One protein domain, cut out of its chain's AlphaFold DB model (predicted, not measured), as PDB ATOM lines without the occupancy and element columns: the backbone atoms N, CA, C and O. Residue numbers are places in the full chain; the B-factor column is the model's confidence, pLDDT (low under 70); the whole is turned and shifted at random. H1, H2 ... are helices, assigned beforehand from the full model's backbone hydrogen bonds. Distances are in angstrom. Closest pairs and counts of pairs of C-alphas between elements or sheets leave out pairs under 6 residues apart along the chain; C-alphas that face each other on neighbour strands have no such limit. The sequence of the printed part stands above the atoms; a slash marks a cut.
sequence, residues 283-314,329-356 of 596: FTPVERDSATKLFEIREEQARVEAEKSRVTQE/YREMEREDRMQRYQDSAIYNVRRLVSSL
ATOM      1  N   PHE A 283     -18.432 -49.389 -37.755       94.75
ATOM      2  CA  PHE A 283     -17.273 -48.919 -37.012       94.75
ATOM      3  C   PHE A 283     -16.495 -50.107 -36.462       94.75
ATOM      4  O   PHE A 283     -17.056 -51.102 -35.981       94.75
ATOM      5  N   THR A 284     -15.170 -50.002 -36.531       95.19
ATOM      6  CA  THR A 284     -14.306 -50.968 -35.849       95.19
ATOM      7  C   THR A 284     -14.571 -50.908 -34.338       95.19
ATOM      8  O   THR A 284     -15.044 -49.882 -33.853       95.19
ATOM      9  N   PRO A 285     -14.298 -51.972 -33.561       95.75
ATOM     10  CA  PRO A 285     -14.511 -51.938 -32.110       95.75
ATOM     11  C   PRO A 285     -13.827 -50.739 -31.436       95.75
ATOM     12  O   PRO A 285     -14.455 -50.028 -30.665       95.75
ATOM     13  N   VAL A 286     -12.594 -50.422 -31.847       95.62
ATOM     14  CA  VAL A 286     -11.843 -49.260 -31.339       95.62
ATOM     15  C   VAL A 286     -12.530 -47.939 -31.698       95.62
ATOM     16  O   VAL A 286     -12.631 -47.043 -30.868       95.62
ATOM     17  N   GLU A 287     -13.037 -47.810 -32.926       95.44
ATOM     18  CA  GLU A 287     -13.804 -46.629 -33.336       95.44
ATOM     19  C   GLU A 287     -15.139 -46.518 -32.590       95.44
ATOM     20  O   GLU A 287     -15.581 -45.404 -32.333       95.44
ATOM     21  N   ARG A 288     -15.787 -47.636 -32.240       94.75
ATOM     22  CA  ARG A 288     -17.014 -47.637 -31.429       94.75
ATOM     23  C   ARG A 288     -16.734 -47.147 -30.015       94.75
ATOM     24  O   ARG A 288     -17.433 -46.252 -29.553       94.75
ATOM     25  N   ASP A 289     -15.670 -47.633 -29.384       94.88
ATOM     26  CA  ASP A 289     -15.252 -47.160 -28.062       94.88
ATOM     27  C   ASP A 289     -14.916 -45.660 -28.104       94.88
ATOM     28  O   ASP A 289     -15.383 -44.869 -27.283       94.88
ATOM     29  N   SER A 290     -14.167 -45.218 -29.114       95.06
ATOM     30  CA  SER A 290     -13.883 -43.793 -29.313       95.06
ATOM     31  C   SER A 290     -15.131 -42.972 -29.649       95.06
ATOM     32  O   SER A 290     -15.202 -41.810 -29.254       95.06
ATOM     33  N   ALA A 291     -16.127 -43.554 -30.324       93.38
ATOM     34  CA  ALA A 291     -17.421 -42.917 -30.536       93.38
ATOM     35  C   ALA A 291     -18.144 -42.727 -29.207       93.38
ATOM     36  O   ALA A 291     -18.530 -41.600 -28.928       93.38
ATOM     37  N   THR A 292     -18.248 -43.759 -28.360       92.19
ATOM     38  CA  THR A 292     -18.860 -43.646 -27.018       92.19
ATOM     39  C   THR A 292     -18.208 -42.551 -26.176       92.19
ATOM     40  O   THR A 292     -18.909 -41.694 -25.650       92.19
ATOM     41  N   LYS A 293     -16.874 -42.454 -26.179       93.62
ATOM     42  CA  LYS A 293     -16.162 -41.342 -25.526       93.62
ATOM     43  C   LYS A 293     -16.501 -39.984 -26.140       93.62
ATOM     44  O   LYS A 293     -16.656 -39.006 -25.420       93.62
ATOM     45  N   LEU A 294     -16.619 -39.898 -27.467       92.38
ATOM     46  CA  LEU A 294     -17.039 -38.668 -28.140       92.38
ATOM     47  C   LEU A 294     -18.478 -38.271 -27.754       92.38
ATOM     48  O   LEU A 294     -18.744 -37.076 -27.631       92.38
ATOM     49  N   PHE A 295     -19.379 -39.239 -27.546       89.88
ATOM     50  CA  PHE A 295     -20.729 -38.994 -27.020       89.88
ATOM     51  C   PHE A 295     -20.670 -38.406 -25.609       89.88
ATOM     52  O   PHE A 295     -21.226 -37.334 -25.392       89.88
ATOM     53  N   GLU A 296     -19.944 -39.050 -24.693       91.56
ATOM     54  CA  GLU A 296     -19.774 -38.581 -23.308       91.56
ATOM     55  C   GLU A 296     -19.209 -37.156 -23.263       91.56
ATOM     56  O   GLU A 296     -19.716 -36.292 -22.552       91.56
ATOM     57  N   ILE A 297     -18.193 -36.884 -24.087       90.25
ATOM     58  CA  ILE A 297     -17.575 -35.561 -24.196       90.25
ATOM     59  C   ILE A 297     -18.587 -34.513 -24.683       90.25
ATOM     60  O   ILE A 297     -18.641 -33.413 -24.135       90.25
ATOM     61  N   ARG A 298     -19.399 -34.828 -25.699       88.88
ATOM     62  CA  ARG A 298     -20.419 -33.901 -26.221       88.88
ATOM     63  C   ARG A 298     -21.554 -33.671 -25.230       88.88
ATOM     64  O   ARG A 298     -22.045 -32.551 -25.134       88.88
ATOM     65  N   GLU A 299     -21.965 -34.701 -24.501       89.31
ATOM     66  CA  GLU A 299     -22.966 -34.582 -23.442       89.31
ATOM     67  C   GLU A 299     -22.453 -33.695 -22.299       89.31
ATOM     68  O   GLU A 299     -23.162 -32.793 -21.849       89.31
ATOM     69  N   GLU A 300     -21.195 -33.876 -21.885       89.19
ATOM     70  CA  GLU A 300     -20.535 -33.020 -20.895       89.19
ATOM     71  C   GLU A 300     -20.466 -31.562 -21.379       89.19
ATOM     72  O   GLU A 300     -20.809 -30.649 -20.627       89.19
ATOM     73  N   GLN A 301     -20.101 -31.327 -22.647       87.75
ATOM     74  CA  GLN A 301     -20.110 -29.989 -23.250       87.75
ATOM     75  C   GLN A 301     -21.508 -29.365 -23.246       87.75
ATOM     76  O   GLN A 301     -21.664 -28.239 -22.780       87.75
ATOM     77  N   ALA A 302     -22.522 -30.100 -23.705       88.06
ATOM     78  CA  ALA A 302     -23.900 -29.621 -23.742       88.06
ATOM     79  C   ALA A 302     -24.426 -29.292 -22.336       88.06
ATOM     80  O   ALA A 302     -25.115 -28.289 -22.150       88.06
ATOM     81  N   ARG A 303     -24.063 -30.093 -21.326       89.19
ATOM     82  CA  ARG A 303     -24.410 -29.833 -19.923       89.19
ATOM     83  C   ARG A 303     -23.740 -28.564 -19.396       89.19
ATOM     84  O   ARG A 303     -24.419 -27.748 -18.779       89.19
ATOM     85  N   VAL A 304     -22.444 -28.384 -19.659       87.19
ATOM     86  CA  VAL A 304     -21.693 -27.179 -19.261       87.19
ATOM     87  C   VAL A 304     -22.249 -25.932 -19.953       87.19
ATOM     88  O   VAL A 304     -22.380 -24.884 -19.324       87.19
ATOM     89  N   GLU A 305     -22.602 -26.025 -21.234       87.50
ATOM     90  CA  GLU A 305     -23.222 -24.925 -21.975       87.50
ATOM     91  C   GLU A 305     -24.615 -24.587 -21.444       87.50
ATOM     92  O   GLU A 305     -24.901 -23.412 -21.222       87.50
ATOM     93  N   ALA A 306     -25.454 -25.589 -21.166       89.62
ATOM     94  CA  ALA A 306     -26.779 -25.383 -20.588       89.62
ATOM     95  C   ALA A 306     -26.705 -24.740 -19.194       89.62
ATOM     96  O   ALA A 306     -27.464 -23.816 -18.897       89.62
ATOM     97  N   GLU A 307     -25.764 -25.175 -18.354       89.50
ATOM     98  CA  GLU A 307     -25.507 -24.572 -17.045       89.50
ATOM     99  C   GLU A 307     -25.029 -23.123 -17.187       89.50
ATOM    100  O   GLU A 307     -25.583 -22.226 -16.550       89.50
ATOM    101  N   LYS A 308     -24.095 -22.859 -18.108       87.19
ATOM    102  CA  LYS A 308     -23.635 -21.501 -18.422       87.19
ATOM    103  C   LYS A 308     -24.775 -20.609 -18.918       87.19
ATOM    104  O   LYS A 308     -24.861 -19.447 -18.517       87.19
ATOM    105  N   SER A 309     -25.660 -21.124 -19.771       89.56
ATOM    106  CA  SER A 309     -26.846 -20.400 -20.236       89.56
ATOM    107  C   SER A 309     -27.824 -20.113 -19.098       89.56
ATOM    108  O   SER A 309     -28.351 -19.001 -19.044       89.56
ATOM    109  N   ARG A 310     -28.018 -21.055 -18.163       89.69
ATOM    110  CA  ARG A 310     -28.867 -20.855 -16.979       89.69
ATOM    111  C   ARG A 310     -28.302 -19.770 -16.061       89.69
ATOM    112  O   ARG A 310     -29.026 -18.839 -15.731       89.69
ATOM    113  N   VAL A 311     -27.004 -19.818 -15.750       86.00
ATOM    114  CA  VAL A 311     -26.316 -18.782 -14.950       86.00
ATOM    115  C   VAL A 311     -26.422 -17.405 -15.617       86.00
ATOM    116  O   VAL A 311     -26.724 -16.413 -14.961       86.00
ATOM    117  N   THR A 312     -26.256 -17.345 -16.943       87.62
ATOM    118  CA  THR A 312     -26.372 -16.087 -17.702       87.62
ATOM    119  C   THR A 312     -27.796 -15.509 -17.662       87.62
ATOM    120  O   THR A 312     -27.956 -14.289 -17.673       87.62
ATOM    121  N   GLN A 313     -28.834 -16.355 -17.621       87.75
ATOM    122  CA  GLN A 313     -30.231 -15.916 -17.532       87.75
ATOM    123  C   GLN A 313     -30.675 -15.561 -16.106       87.75
ATOM    124  O   GLN A 313     -31.468 -14.635 -15.945       87.75
ATOM    125  N   GLU A 314     -30.197 -16.280 -15.086       84.56
ATOM    126  CA  GLU A 314     -30.718 -16.175 -13.716       84.56
ATOM    127  C   GLU A 314     -30.104 -15.041 -12.883       84.56
ATOM    128  O   GLU A 314     -30.739 -14.601 -11.925       84.56
ATOM    129  N   TYR A 329      -6.700 -25.052 -10.515       90.81
ATOM    130  CA  TYR A 329      -7.574 -26.219 -10.696       90.81
ATOM    131  C   TYR A 329      -8.504 -26.055 -11.898       90.81
ATOM    132  O   TYR A 329      -8.833 -27.042 -12.548       90.81
ATOM    133  N   ARG A 330      -8.904 -24.818 -12.221       86.31
ATOM    134  CA  ARG A 330      -9.680 -24.537 -13.438       86.31
ATOM    135  C   ARG A 330      -8.832 -24.756 -14.681       86.31
ATOM    136  O   ARG A 330      -9.325 -25.279 -15.673       86.31
ATOM    137  N   GLU A 331      -7.575 -24.327 -14.641       89.12
ATOM    138  CA  GLU A 331      -6.625 -24.536 -15.728       89.12
ATOM    139  C   GLU A 331      -6.324 -26.020 -15.928       89.12
ATOM    140  O   GLU A 331      -6.462 -26.497 -17.049       89.12
ATOM    141  N   MET A 332      -6.048 -26.754 -14.850       94.56
ATOM    142  CA  MET A 332      -5.823 -28.201 -14.882       94.56
ATOM    143  C   MET A 332      -7.028 -28.951 -15.455       94.56
ATOM    144  O   MET A 332      -6.875 -29.800 -16.322       94.56
ATOM    145  N   GLU A 333      -8.248 -28.588 -15.054       89.62
ATOM    146  CA  GLU A 333      -9.454 -29.208 -15.603       89.62
ATOM    147  C   GLU A 333      -9.662 -28.873 -17.090       89.62
ATOM    148  O   GLU A 333     -10.091 -29.726 -17.868       89.62
ATOM    149  N   ARG A 334      -9.326 -27.649 -17.521       86.00
ATOM    150  CA  ARG A 334      -9.335 -27.285 -18.949       86.00
ATOM    151  C   ARG A 334      -8.279 -28.063 -19.733       86.00
ATOM    152  O   ARG A 334      -8.574 -28.490 -20.848       86.00
ATOM    153  N   GLU A 335      -7.083 -28.242 -19.181       91.62
ATOM    154  CA  GLU A 335      -5.998 -29.002 -19.806       91.62
ATOM    155  C   GLU A 335      -6.361 -30.485 -19.929       91.62
ATOM    156  O   GLU A 335      -6.268 -31.028 -21.029       91.62
ATOM    157  N   ASP A 336      -6.891 -31.102 -18.871       90.19
ATOM    158  CA  ASP A 336      -7.373 -32.488 -18.890       90.19
ATOM    159  C   ASP A 336      -8.475 -32.680 -19.939       90.19
ATOM    160  O   ASP A 336      -8.456 -33.650 -20.705       90.19
ATOM    161  N   ARG A 337      -9.416 -31.728 -20.044       85.75
ATOM    162  CA  ARG A 337     -10.418 -31.733 -21.122       85.75
ATOM    163  C   ARG A 337      -9.743 -31.638 -22.487       85.75
ATOM    164  O   ARG A 337     -10.037 -32.460 -23.350       85.75
ATOM    165  N   MET A 338      -8.822 -30.693 -22.692       85.88
ATOM    166  CA  MET A 338      -8.075 -30.557 -23.951       85.88
ATOM    167  C   MET A 338      -7.298 -31.824 -24.313       85.88
ATOM    168  O   MET A 338      -7.274 -32.203 -25.482       85.88
ATOM    169  N   GLN A 339      -6.711 -32.507 -23.334       90.12
ATOM    170  CA  GLN A 339      -5.955 -33.731 -23.555       90.12
ATOM    171  C   GLN A 339      -6.860 -34.888 -23.991       90.12
ATOM    172  O   GLN A 339      -6.476 -35.647 -24.882       90.12
ATOM    173  N   ARG A 340      -8.096 -34.972 -23.472       84.62
ATOM    174  CA  ARG A 340      -9.106 -35.917 -23.985       84.62
ATOM    175  C   ARG A 340      -9.416 -35.669 -25.465       84.62
ATOM    176  O   ARG A 340      -9.523 -36.627 -26.219       84.62
ATOM    177  N   TYR A 341      -9.481 -34.412 -25.918       83.12
ATOM    178  CA  TYR A 341      -9.679 -34.100 -27.346       83.12
ATOM    179  C   TYR A 341      -8.457 -34.392 -28.225       83.12
ATOM    180  O   TYR A 341      -8.607 -34.529 -29.440       83.12
ATOM    181  N   GLN A 342      -7.258 -34.463 -27.642       87.94
ATOM    182  CA  GLN A 342      -6.028 -34.755 -28.382       87.94
ATOM    183  C   GLN A 342      -5.872 -36.240 -28.724       87.94
ATOM    184  O   GLN A 342      -4.950 -36.591 -29.464       87.94
ATOM    185  N   ASP A 343      -6.761 -37.112 -28.239       94.12
ATOM    186  CA  ASP A 343      -6.736 -38.512 -28.638       94.12
ATOM    187  C   ASP A 343      -7.007 -38.637 -30.147       94.12
ATOM    188  O   ASP A 343      -8.085 -38.328 -30.666       94.12
ATOM    189  N   SER A 344      -5.993 -39.122 -30.866       93.38
ATOM    190  CA  SER A 344      -6.045 -39.347 -32.310       93.38
ATOM    191  C   SER A 344      -7.218 -40.237 -32.736       93.38
ATOM    192  O   SER A 344      -7.774 -40.045 -33.819       93.38
ATOM    193  N   ALA A 345      -7.642 -41.175 -31.880       93.81
ATOM    194  CA  ALA A 345      -8.766 -42.055 -32.173       93.81
ATOM    195  C   ALA A 345     -10.099 -41.289 -32.169       93.81
ATOM    196  O   ALA A 345     -10.912 -41.453 -33.081       93.81
ATOM    197  N   ILE A 346     -10.284 -40.374 -31.212       94.00
ATOM    198  CA  ILE A 346     -11.455 -39.488 -31.142       94.00
ATOM    199  C   ILE A 346     -11.474 -38.547 -32.347       94.00
ATOM    200  O   ILE A 346     -12.526 -38.346 -32.956       94.00
ATOM    201  N   TYR A 347     -10.314 -38.029 -32.757       93.06
ATOM    202  CA  TYR A 347     -10.204 -37.209 -33.964       93.06
ATOM    203  C   TYR A 347     -10.645 -37.963 -35.232       93.06
ATOM    204  O   TYR A 347     -11.417 -37.431 -36.033       93.06
ATOM    205  N   ASN A 348     -10.223 -39.218 -35.407       93.50
ATOM    206  CA  ASN A 348     -10.625 -40.035 -36.559       93.50
ATOM    207  C   ASN A 348     -12.126 -40.346 -36.549       93.50
ATOM    208  O   ASN A 348     -12.787 -40.243 -37.585       93.50
ATOM    209  N   VAL A 349     -12.687 -40.652 -35.378       94.69
ATOM    210  CA  VAL A 349     -14.131 -40.872 -35.230       94.69
ATOM    211  C   VAL A 349     -14.922 -39.599 -35.504       94.69
ATOM    212  O   VAL A 349     -15.923 -39.650 -36.213       94.69
ATOM    213  N   ARG A 350     -14.444 -38.437 -35.052       92.94
ATOM    214  CA  ARG A 350     -15.050 -37.137 -35.377       92.94
ATOM    215  C   ARG A 350     -15.125 -36.918 -36.892       92.94
ATOM    216  O   ARG A 350     -16.138 -36.439 -37.396       92.94
ATOM    217  N   ARG A 351     -14.096 -37.332 -37.643       93.12
ATOM    218  CA  ARG A 351     -14.115 -37.303 -39.119       93.12
ATOM    219  C   ARG A 351     -15.107 -38.302 -39.716       93.12
ATOM    220  O   ARG A 351     -15.777 -37.947 -40.678       93.12
ATOM    221  N   LEU A 352     -15.237 -39.507 -39.158       93.69
ATOM    222  CA  LEU A 352     -16.225 -40.506 -39.600       93.69
ATOM    223  C   LEU A 352     -17.676 -40.064 -39.361       93.69
ATOM    224  O   LEU A 352     -18.540 -40.337 -40.188       93.69
ATOM    225  N   VAL A 353     -17.925 -39.385 -38.242       92.69
ATOM    226  CA  VAL A 353     -19.247 -38.895 -37.815       92.69
ATOM    227  C   VAL A 353     -19.685 -37.633 -38.563       92.69
ATOM    228  O   VAL A 353     -20.871 -37.309 -38.592       92.69
ATOM    229  N   SER A 354     -18.741 -36.898 -39.146       92.50
ATOM    230  CA  SER A 354     -19.034 -35.638 -39.824       92.50
ATOM    231  C   SER A 354     -20.007 -35.782 -41.007       92.50
ATOM    232  O   SER A 354     -20.255 -36.871 -41.529       92.50
ATOM    233  N   SER A 355     -20.563 -34.652 -41.444       93.12
ATOM    234  CA  SER A 355     -21.545 -34.596 -42.528       93.12
ATOM    235  C   SER A 355     -20.991 -35.171 -43.839       93.12
ATOM    236  O   SER A 355     -19.980 -34.704 -44.371       93.12
ATOM    237  N   LEU A 356     -21.692 -36.166 -44.382       94.81
ATOM    238  CA  LEU A 356     -21.481 -36.691 -45.729       94.81
ATOM    239  C   LEU A 356     -22.498 -36.049 -46.676       94.81
ATOM    240  O   LEU A 356     -23.650 -35.844 -46.302       94.81
TER     241      LEU A 356
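What this domain is: This is residues 283 to 314 and 329 to 356 of the 596 residues of an uncharacterized protein of Tilletiaria anomala (strain ATCC 24038 / CBS 436.72 / UBC 951) (UniProt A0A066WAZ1). One long straight helix, H1, makes the length of this loose, open arrangement, and the short helix H3 crosses it near one end, packing on its first part. A third helix, H2, joined to H3 by a tight link, makes the other arm of the open frame, near H1 but not in touch with it; residues 298 to 314 of H1 and 329 to 336 of H2 stick out away from H3. The printed part has 60 residues, with three named helices in the order H1, H2, H3 and no named strand, and its class is all helix. It is loose, with a radius of gyration of the C-alphas of 14.0 A, and elongated, spanning 44 by 28 by 17 A.

How they stand to each other: H1, residues 285 to 314, is the longest helix. H3, residues 344 to 353, touches it, with 15 pairs of C-alphas within 8 A; the closest C-alphas are those of Ser 290 and Ile 346, 5.3 A apart. H1 touches H3 with residues 286 to 294 alone, and the two helices stand about perpendicular, at 81 degrees. H2, residues 329 to 341, is close to H3 but not clearly touching, with the C-alphas of Tyr 341 and Tyr 347 closest at 7.3 A. H2 and H3 run the same way at a steep tilt of 63 degrees. H1 and H2 are near each other, with 7 pairs of C-alphas within 10 A and the closest 8.5 A apart. In H1, H2 and H3 every backbone O of residue i and N of residue i+4 are within hydrogen-bond range.

Where its parts are: H1 has 30 residues and measures 43.4 A from C-alpha 285 at (-14.511, -51.938, -32.110) to C-alpha 314 at (-30.718, -16.175, -13.716). H2 has 13 residues and measures 18.5 A from first to last C-alpha, beginning with C-alpha 329 at (-7.574, -26.219, -10.696). H3 has 10 residues and measures 14.3 A, ending with C-alpha 353 at (-19.247, -38.895, -37.815).

The domain as a whole: The two C-alphas farthest apart are those of Thr 284 and Glu 314, 44.4 A. Residues 315 to 328 are cut out and not printed, and C-alphas 314 and 329 across this cut are 25.4 A apart. The link from H2 to H3, two residues, is tight. Without the stretches that stand free, the body has 35 residues, spans 26 by 21 by 16 A and has a radius of gyration of 9.2 A. The mean pLDDT of the printed part is 90.8, and no printed residue is under 70.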